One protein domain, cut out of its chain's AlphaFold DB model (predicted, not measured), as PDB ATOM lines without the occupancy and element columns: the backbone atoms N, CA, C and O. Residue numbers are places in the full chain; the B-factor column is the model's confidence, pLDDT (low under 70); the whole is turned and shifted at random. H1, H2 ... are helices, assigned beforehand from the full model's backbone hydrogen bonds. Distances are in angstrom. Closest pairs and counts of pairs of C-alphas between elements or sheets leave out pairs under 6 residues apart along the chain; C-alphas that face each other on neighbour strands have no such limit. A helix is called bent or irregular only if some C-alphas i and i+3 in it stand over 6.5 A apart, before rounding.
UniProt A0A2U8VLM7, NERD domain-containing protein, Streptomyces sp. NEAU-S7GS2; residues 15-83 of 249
ATOM      1  N   ARG A  15     317.013  -6.798 254.417       90.25
ATOM      2  CA  ARG A  15     318.464  -7.074 254.421       90.25
ATOM      3  C   ARG A  15     319.017  -7.360 253.038       90.25
ATOM      4  O   ARG A  15     320.101  -6.863 252.731       90.25
ATOM      5  N   ARG A  16     318.305  -8.140 252.216       89.31
ATOM      6  CA  ARG A  16     318.701  -8.392 250.820       89.31
ATOM      7  C   ARG A  16     318.802  -7.072 250.062       89.31
ATOM      8  O   ARG A  16     319.834  -6.808 249.447       89.31
ATOM      9  N   ARG A  17     317.806  -6.192 250.210       89.31
ATOM     10  CA  ARG A  17     317.810  -4.860 249.592       89.31
ATOM     11  C   ARG A  17     318.961  -3.990 250.094       89.31
ATOM     12  O   ARG A  17     319.689  -3.414 249.288       89.31
ATOM     13  N   ALA A  18     319.199  -3.957 251.408       88.94
ATOM     14  CA  ALA A  18     320.343  -3.250 251.985       88.94
ATOM     15  C   ALA A  18     321.690  -3.770 251.457       88.94
ATOM     16  O   ALA A  18     322.607  -2.981 251.228       88.94
ATOM     17  N   ALA A  19     321.830  -5.086 251.282       89.19
ATOM     18  CA  ALA A  19     323.038  -5.707 250.749       89.19
ATOM     19  C   ALA A  19     323.236  -5.383 249.262       89.19
ATOM     20  O   ALA A  19     324.352  -5.053 248.865       89.19
ATOM     21  N   GLN A  20     322.167  -5.410 248.459       89.62
ATOM     22  CA  GLN A  20     322.198  -5.033 247.043       89.62
ATOM     23  C   GLN A  20     322.641  -3.575 246.870       89.62
ATOM     24  O   GLN A  20     323.625  -3.318 246.178       89.62
ATOM     25  N   LEU A  21     321.991  -2.641 247.573       88.69
ATOM     26  CA  LEU A  21     322.353  -1.219 247.562       88.69
ATOM     27  C   LEU A  21     323.776  -0.984 248.076       88.69
ATOM     28  O   LEU A  21     324.505  -0.135 247.574       88.69
ATOM     29  N   ARG A  22     324.213  -1.756 249.076       89.00
ATOM     30  CA  ARG A  22     325.580  -1.638 249.577       89.00
ATOM     31  C   ARG A  22     326.603  -2.114 248.550       89.00
ATOM     32  O   ARG A  22     327.654  -1.496 248.438       89.00
ATOM     33  N   ARG A  23     326.324  -3.186 247.806       87.94
ATOM     34  CA  ARG A  23     327.214  -3.678 246.740       87.94
ATOM     35  C   ARG A  23     327.351  -2.655 245.616       87.94
ATOM     36  O   ARG A  23     328.466  -2.428 245.155       87.94
ATOM     37  N   THR A  24     326.254  -2.017 245.204       86.50
ATOM     38  CA  THR A  24     326.305  -0.955 244.187       86.50
ATOM     39  C   THR A  24     327.070   0.262 244.706       86.50
ATOM     40  O   THR A  24     327.988   0.733 244.038       86.50
ATOM     41  N   GLU A  25     326.797   0.707 245.934       86.25
ATOM     42  CA  GLU A  25     327.500   1.835 246.554       86.25
ATOM     43  C   GLU A  25     329.004   1.575 246.713       86.25
ATOM     44  O   GLU A  25     329.807   2.435 246.363       86.25
ATOM     45  N   ILE A  26     329.403   0.386 247.174       83.25
ATOM     46  CA  ILE A  26     330.814  -0.012 247.293       83.25
ATOM     47  C   ILE A  26     331.505   0.067 245.931       83.25
ATOM     48  O   ILE A  26     332.597   0.620 245.850       83.25
ATOM     49  N   ARG A  27     330.881  -0.413 244.846       81.06
ATOM     50  CA  ARG A  27     331.462  -0.305 243.494       81.06
ATOM     51  C   ARG A  27     331.698   1.152 243.095       81.06
ATOM     52  O   ARG A  27     332.767   1.476 242.581       81.06
ATOM     53  N   HIS A  28     330.746   2.041 243.373       79.81
ATOM     54  CA  HIS A  28     330.915   3.474 243.113       79.81
ATOM     55  C   HIS A  28     331.988   4.116 244.008       79.81
ATOM     56  O   HIS A  28     332.800   4.902 243.515       79.81
ATOM     57  N   GLN A  29     332.026   3.760 245.296       80.12
ATOM     58  CA  GLN A  29     333.027   4.228 246.261       80.12
ATOM     59  C   GLN A  29     334.432   3.752 245.877       80.12
ATOM     60  O   GLN A  29     335.348   4.563 245.862       80.12
ATOM     61  N   HIS A  30     334.613   2.491 245.472       76.56
ATOM     62  CA  HIS A  30     335.900   1.984 244.985       76.56
ATOM     63  C   HIS A  30     336.349   2.699 243.713       76.56
ATOM     64  O   HIS A  30     337.467   3.203 243.685       76.56
ATOM     65  N   ARG A  31     335.485   2.836 242.695       74.25
ATOM     66  CA  ARG A  31     335.858   3.528 241.444       74.25
ATOM     67  C   ARG A  31     336.316   4.974 241.669       74.25
ATOM     68  O   ARG A  31     337.147   5.462 240.917       74.25
ATOM     69  N   ARG A  32     335.791   5.665 242.688       71.56
ATOM     70  CA  ARG A  32     336.126   7.073 242.989       71.56
ATOM     71  C   ARG A  32     337.158   7.264 244.106       71.56
ATOM     72  O   ARG A  32     337.785   8.320 244.170       71.56
ATOM     73  N   GLY A  33     337.268   6.310 245.023       67.00
ATOM     74  CA  GLY A  33     338.065   6.402 246.246       67.00
ATOM     75  C   GLY A  33     339.423   5.721 246.132       67.00
ATOM     76  O   GLY A  33     340.392   6.246 246.668       67.00
ATOM     77  N   LEU A  34     339.518   4.620 245.381       70.44
ATOM     78  CA  LEU A  34     340.771   3.890 245.171       70.44
ATOM     79  C   LEU A  34     341.882   4.758 244.545       70.44
ATOM     80  O   LEU A  34     342.967   4.779 245.117       70.44
ATOM     81  N   PRO A  35     341.647   5.540 243.465       69.94
ATOM     82  CA  PRO A  35     342.698   6.397 242.909       69.94
ATOM     83  C   PRO A  35     343.122   7.508 243.877       69.94
ATOM     84  O   PRO A  35     344.298   7.845 243.944       69.94
ATOM     85  N   ARG A  36     342.194   8.045 244.683       69.19
ATOM     86  CA  ARG A  36     342.508   9.080 245.683       69.19
ATOM     87  C   ARG A  36     343.312   8.526 246.857       69.19
ATOM     88  O   ARG A  36     344.248   9.173 247.305       69.19
ATOM     89  N   ALA A  37     342.960   7.335 247.338       67.31
ATOM     90  CA  ALA A  37     343.696   6.653 248.396       67.31
ATOM     91  C   ALA A  37     345.093   6.225 247.921       67.31
ATOM     92  O   ALA A  37     346.060   6.419 248.648       67.31
ATOM     93  N   ALA A  38     345.205   5.716 246.688       70.06
ATOM     94  CA  ALA A  38     346.489   5.389 246.073       70.06
ATOM     95  C   ALA A  38     347.367   6.639 245.906       70.06
ATOM     96  O   ALA A  38     348.519   6.626 246.323       70.06
ATOM     97  N   ALA A  39     346.814   7.744 245.392       71.12
ATOM     98  CA  ALA A  39     347.542   9.005 245.261       71.12
ATOM     99  C   ALA A  39     348.004   9.561 246.619       71.12
ATOM    100  O   ALA A  39     349.145   9.990 246.743       71.12
ATOM    101  N   ALA A  40     347.156   9.509 247.652       69.44
ATOM    102  CA  ALA A  40     347.520   9.939 249.002       69.44
ATOM    103  C   ALA A  40     348.625   9.063 249.620       69.44
ATOM    104  O   ALA A  40     349.539   9.590 250.249       69.44
ATOM    105  N   ALA A  41     348.571   7.744 249.411       69.50
ATOM    106  CA  ALA A  41     349.605   6.822 249.873       69.50
ATOM    107  C   ALA A  41     350.944   7.053 249.152       69.50
ATOM    108  O   ALA A  41     351.980   7.103 249.807       69.50
ATOM    109  N   VAL A  42     350.921   7.256 247.829       76.50
ATOM    110  CA  VAL A  42     352.117   7.583 247.034       76.50
ATOM    111  C   VAL A  42     352.702   8.924 247.467       76.50
ATOM    112  O   VAL A  42     353.895   9.000 247.739       76.50
ATOM    113  N   ALA A  43     351.879   9.966 247.601       71.81
ATOM    114  CA  ALA A  43     352.332  11.272 248.073       71.81
ATOM    115  C   ALA A  43     352.946  11.178 249.478       71.81
ATOM    116  O   ALA A  43     354.031  11.702 249.709       71.81
ATOM    117  N   GLY A  44     352.293  10.456 250.392       68.19
ATOM    118  CA  GLY A  44     352.800  10.219 251.741       68.19
ATOM    119  C   GLY A  44     354.124   9.451 251.770       68.19
ATOM    120  O   GLY A  44     355.019   9.814 252.530       68.19
ATOM    121  N   TYR A  45     354.278   8.437 250.914       70.88
ATOM    122  CA  TYR A  45     355.536   7.707 250.752       70.88
ATOM    123  C   TYR A  45     356.648   8.616 250.213       70.88
ATOM    124  O   TYR A  45     357.718   8.675 250.809       70.88
ATOM    125  N   LEU A  46     356.389   9.390 249.156       73.50
ATOM    126  CA  LEU A  46     357.372  10.317 248.582       73.50
ATOM    127  C   LEU A  46     357.805  11.402 249.580       73.50
ATOM    128  O   LEU A  46     358.994  11.684 249.699       73.50
ATOM    129  N   LEU A  47     356.865  11.951 250.356       66.12
ATOM    130  CA  LEU A  47     357.142  12.904 251.441       66.12
ATOM    131  C   LEU A  47     357.974  12.298 252.582       66.12
ATOM    132  O   LEU A  47     358.640  13.037 253.301       66.12
ATOM    133  N   SER A  48     357.963  10.972 252.748       64.00
ATOM    134  CA  SER A  48     358.752  10.286 253.779       64.00
ATOM    135  C   SER A  48     360.227  10.094 253.406       64.00
ATOM    136  O   SER A  48     361.053   9.941 254.301       64.00
ATOM    137  N   ILE A  49     360.577  10.138 252.113       67.06
ATOM    138  CA  ILE A  49     361.940   9.911 251.596       67.06
ATOM    139  C   ILE A  49     362.980  10.897 252.167       67.06
ATOM    140  O   ILE A  49     363.992  10.432 252.693       67.06
ATOM    141  N   PRO A  50     362.768  12.229 252.161       63.44
ATOM    142  CA  PRO A  50     363.756  13.174 252.698       63.44
ATOM    143  C   PRO A  50     363.901  13.129 254.232       63.44
ATOM    144  O   PRO A  50     364.864  13.666 254.770       63.44
ATOM    145  N   LEU A  51     362.974  12.481 254.949       59.22
ATOM    146  CA  LEU A  51     362.977  12.366 256.415       59.22
ATOM    147  C   LEU A  51     363.792  11.169 256.940       59.22
ATOM    148  O   LEU A  51     363.952  11.034 258.151       59.22
ATOM    149  N   GLN A  52     364.314  10.308 256.060       61.25
ATOM    150  CA  GLN A  52     365.030   9.078 256.439       61.25
ATOM    151  C   GLN A  52     366.430   9.334 257.029       61.25
ATOM    152  O   GLN A  52     366.989   8.446 257.664       61.25
ATOM    153  N   ASN A  53     366.958  10.557 256.886       59.84
ATOM    154  CA  ASN A  53     368.282  10.966 257.374       59.84
ATOM    155  C   ASN A  53     368.240  11.869 258.626       59.84
ATOM    156  O   ASN A  53     369.277  12.372 259.050       59.84
ATOM    157  N   ALA A  54     367.063  12.110 259.215       60.66
ATOM    158  CA  ALA A  54     366.911  12.931 260.419       60.66
ATOM    159  C   ALA A  54     366.770  12.049 261.671       60.66
ATOM    160  O   ALA A  54     366.067  11.036 261.640       60.66
ATOM    161  N   SER A  55     367.397  12.441 262.785       63.88
ATOM    162  CA  SER A  55     367.328  11.773 264.093       63.88
ATOM    163  C   SER A  55     365.917  11.869 264.706       63.88
ATOM    164  O   SER A  55     365.659  12.658 265.604       63.88
ATOM    165  N   ALA A  56     365.009  11.045 264.166       62.91
ATOM    166  CA  ALA A  56     363.585  10.842 264.467       62.91
ATOM    167  C   ALA A  56     362.692  12.106 264.431       62.91
ATOM    168  O   ALA A  56     362.724  12.939 265.333       62.91
ATOM    169  N   PRO A  57     361.792  12.204 263.425       62.47
ATOM    170  CA  PRO A  57     360.406  11.778 263.675       62.47
ATOM    171  C   PRO A  57     359.708  11.118 262.461       62.47
ATOM    172  O   PRO A  57     358.482  11.170 262.342       62.47
ATOM    173  N   ALA A  58     360.449  10.489 261.541       62.34
ATOM    174  CA  ALA A  58     359.883   9.892 260.321       62.34
ATOM    175  C   ALA A  58     358.764   8.859 260.595       62.34
ATOM    176  O   ALA A  58     357.748   8.835 259.898       62.34
ATOM    177  N   SER A  59     358.897   8.062 261.662       64.38
ATOM    178  CA  SER A  59     357.876   7.102 262.107       64.38
ATOM    179  C   SER A  59     356.585   7.773 262.591       64.38
ATOM    180  O   SER A  59     355.497   7.247 262.360       64.38
ATOM    181  N   MET A  60     356.676   8.959 263.202       68.19
ATOM    182  CA  MET A  60     355.520   9.729 263.670       68.19
ATOM    183  C   MET A  60     354.770  10.373 262.500       68.19
ATOM    184  O   MET A  60     353.544  10.292 262.438       68.19
ATOM    185  N   VAL A  61     355.490  10.936 261.524       69.81
ATOM    186  CA  VAL A  61     354.890  11.474 260.288       69.81
ATOM    187  C   VAL A  61     354.200  10.362 259.493       69.81
ATOM    188  O   VAL A  61     353.050  10.520 259.080       69.81
ATOM    189  N   PHE A  62     354.847   9.202 259.352       70.50
ATOM    190  CA  PHE A  62     354.245   8.028 258.720       70.50
ATOM    191  C   PHE A  62     352.980   7.560 259.454       70.50
ATOM    192  O   PHE A  62     351.948   7.338 258.819       70.50
ATOM    193  N   ALA A  63     353.017   7.470 260.788       73.88
ATOM    194  CA  ALA A  63     351.858   7.088 261.594       73.88
ATOM    195  C   ALA A  63     350.684   8.072 261.441       73.88
ATOM    196  O   ALA A  63     349.533   7.640 261.343       73.88
ATOM    197  N   LEU A  64     350.953   9.379 261.356       76.38
ATOM    198  CA  LEU A  64     349.930  10.406 261.130       76.38
ATOM    199  C   LEU A  64     349.308  10.302 259.731       76.38
ATOM    200  O   LEU A  64     348.084  10.349 259.603       76.38
ATOM    201  N   ILE A  65     350.120  10.096 258.691       73.81
ATOM    202  CA  ILE A  65     349.641   9.913 257.312       73.81
ATOM    203  C   ILE A  65     348.824   8.623 257.193       73.81
ATOM    204  O   ILE A  65     347.733   8.627 256.614       73.81
ATOM    205  N   ALA A  66     349.309   7.522 257.771       73.56
ATOM    206  CA  ALA A  66     348.593   6.251 257.803       73.56
ATOM    207  C   ALA A  66     347.264   6.386 258.565       73.56
ATOM    208  O   ALA A  66     346.215   5.979 258.061       73.56
ATOM    209  N   GLY A  67     347.278   7.032 259.734       73.69
ATOM    210  CA  GLY A  67     346.087   7.315 260.535       73.69
ATOM    211  C   GLY A  67     345.062   8.170 259.788       73.69
ATOM    212  O   GLY A  67     343.880   7.816 259.744       73.69
ATOM    213  N   PHE A  68     345.504   9.242 259.128       75.38
ATOM    214  CA  PHE A  68     344.651  10.098 258.303       75.38
ATOM    215  C   PHE A  68     344.075   9.345 257.099       75.38
ATOM    216  O   PHE A  68     342.884   9.455 256.817       75.38
ATOM    217  N   THR A  69     344.879   8.515 256.431       71.75
ATOM    218  CA  THR A  69     344.437   7.690 255.295       71.75
ATOM    219  C   THR A  69     343.382   6.674 255.730       71.75
ATOM    220  O   THR A  69     342.347   6.538 255.076       71.75
ATOM    221  N   ILE A  70     343.578   6.011 256.875       77.25
ATOM    222  CA  ILE A  70     342.588   5.100 257.468       77.25
ATOM    223  C   ILE A  70     341.311   5.859 257.839       77.25
ATOM    224  O   ILE A  70     340.212   5.373 257.566       77.25
ATOM    225  N   TRP A  71     341.419   7.045 258.442       76.75
ATOM    226  CA  TRP A  71     340.268   7.878 258.798       76.75
ATOM    227  C   TRP A  71     339.479   8.335 257.561       76.75
ATOM    228  O   TRP A  71     338.259   8.147 257.500       76.75
ATOM    229  N   ALA A  72     340.169   8.847 256.540       69.56
ATOM    230  CA  ALA A  72     339.580   9.293 255.280       69.56
ATOM    231  C   ALA A  72     338.928   8.128 254.523       69.56
ATOM    232  O   ALA A  72     337.786   8.244 254.072       69.56
ATOM    233  N   ALA A  73     339.592   6.969 254.464       71.25
ATOM    234  CA  ALA A  73     339.018   5.747 253.915       71.25
ATOM    235  C   ALA A  73     337.764   5.336 254.700       71.25
ATOM    236  O   ALA A  73     336.700   5.139 254.112       71.25
ATOM    237  N   ARG A  74     337.821   5.289 256.037       73.00
ATOM    238  CA  ARG A  74     336.648   4.979 256.874       73.00
ATOM    239  C   ARG A  74     335.475   5.910 256.592       73.00
ATOM    240  O   ARG A  74     334.345   5.428 256.582       73.00
ATOM    241  N   GLY A  75     335.725   7.198 256.356       69.94
ATOM    242  CA  GLY A  75     334.726   8.185 255.940       69.94
ATOM    243  C   GLY A  75     334.147   7.910 254.549       69.94
ATOM    244  O   GLY A  75     332.925   7.874 254.387       69.94
ATOM    245  N   ALA A  76     335.011   7.650 253.569       69.56
ATOM    246  CA  ALA A  76     334.635   7.382 252.180       69.56
ATOM    247  C   ALA A  76     333.852   6.070 252.008       69.56
ATOM    248  O   ALA A  76     332.985   5.980 251.142       69.56
ATOM    249  N   TYR A  77     334.115   5.074 252.857       72.94
ATOM    250  CA  TYR A  77     333.456   3.769 252.831       72.94
ATOM    251  C   TYR A  77     332.240   3.671 253.762       72.94
ATOM    252  O   TYR A  77     331.725   2.570 253.974       72.94
ATOM    253  N   ARG A  78     331.726   4.771 254.331       79.44
ATOM    254  CA  ARG A  78     330.497   4.694 255.143       79.44
ATOM    255  C   ARG A  78     329.299   4.355 254.246       79.44
ATOM    256  O   ARG A  78     329.181   4.907 253.155       79.44
ATOM    257  N   PRO A  79     328.390   3.468 254.692       83.06
ATOM    258  CA  PRO A  79     327.167   3.186 253.955       83.06
ATOM    259  C   PRO A  79     326.284   4.425 253.909       83.06
ATOM    260  O   PRO A  79     326.094   5.083 254.938       83.06
ATOM    261  N   GLY A  80     325.711   4.706 252.748       86.88
ATOM    262  CA  GLY A  80     324.827   5.832 252.487       86.88
ATOM    263  C   GLY A  80     323.546   5.787 253.311       86.88
ATOM    264  O   GLY A  80     323.210   4.794 253.964       86.88
ATOM    265  N   ARG A  81     322.807   6.902 253.314       88.69
ATOM    266  CA  ARG A  81     321.595   7.058 254.138       88.69
ATOM    267  C   ARG A  81     320.564   5.969 253.852       88.69
ATOM    268  O   ARG A  81     319.981   5.449 254.797       88.69
ATOM    269  N   GLU A  82     320.389   5.606 252.586       90.31
ATOM    270  CA  GLU A  82     319.431   4.588 252.153       90.31
ATOM    271  C   GLU A  82     319.782   3.194 252.692       90.31
ATOM    272  O   GLU A  82     318.960   2.573 253.362       90.31
ATOM    273  N   VAL A  83     321.034   2.745 252.528       90.06
ATOM    274  CA  VAL A  83     321.518   1.471 253.096       90.06
ATOM    275  C   VAL A  83     321.317   1.439 254.611       90.06
ATOM    276  O   VAL A  83     320.860   0.437 255.161       90.06
TER     277      VAL A  83
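AT A GLANCE: This is residues 15 to 83 of the 249 residues of the protein "NERD domain-containing protein" of Streptomyces sp. NEAU-S7GS2 (UniProt A0A2U8VLM7). This is a long helical hairpin: the long helix H1, kinked partway along, turns tightly at one end, and the shorter H2 folds back beside it. The turn, residues 52 to 57, sticks out free at one end of the rod, while the unnamed residues 77 to 83 return toward the end where H1 begins. The printed part has 69 residues with two named helices, H1 then H2, and no named strand, and its class is all helix. The whole is only just loose, close to extended, with a radius of gyration of the C-alphas of 16.5 A and spans of 54 by 17 by 14 A.

IN THESE COORDINATES: Find C-alpha 15 at (318.464, -7.074, 254.421); from there H1, residues 15 to 53, runs 53.1 A to C-alpha 53 at (368.282, 10.966, 257.374). Near residue 30 you meet a kink of 41 degrees. Look next at C-alphas 50 and 53, which are 6.9 A apart: H1 is irregular there, but only just. After residues 54 to 57 comes H2, residues 58 to 76, which runs 26.6 A and ends at C-alpha 76 at (334.635, 7.382, 252.180).

HOW THE PARTS SIT: H1 and H2 form a helical hairpin with a tight link of 4 residues. They touch, with 14 pairs of C-alphas within 8 A; the closest C-alphas are those of Leu 51 and Ala 58, 5.6 A apart. Their lines stand at a shallow tilt of 18 degrees and they run opposite ways, with centres 11.9 A apart. Compare backbone O i with N i+4: in H2 every pair is within hydrogen-bond range, in H1 29 of 35.

THE WHOLE: The two C-alphas farthest apart are those of Arg 16 and Ser 55, at 54.3 A, while the first and last printed C-alphas, of Arg 15 and Val 83, are 9.2 A apart. The printed part has no cut. In the B-factor column, the mean pLDDT of the printed part is 74.6, and 25 residues are under 70, among them residues 47 to 61.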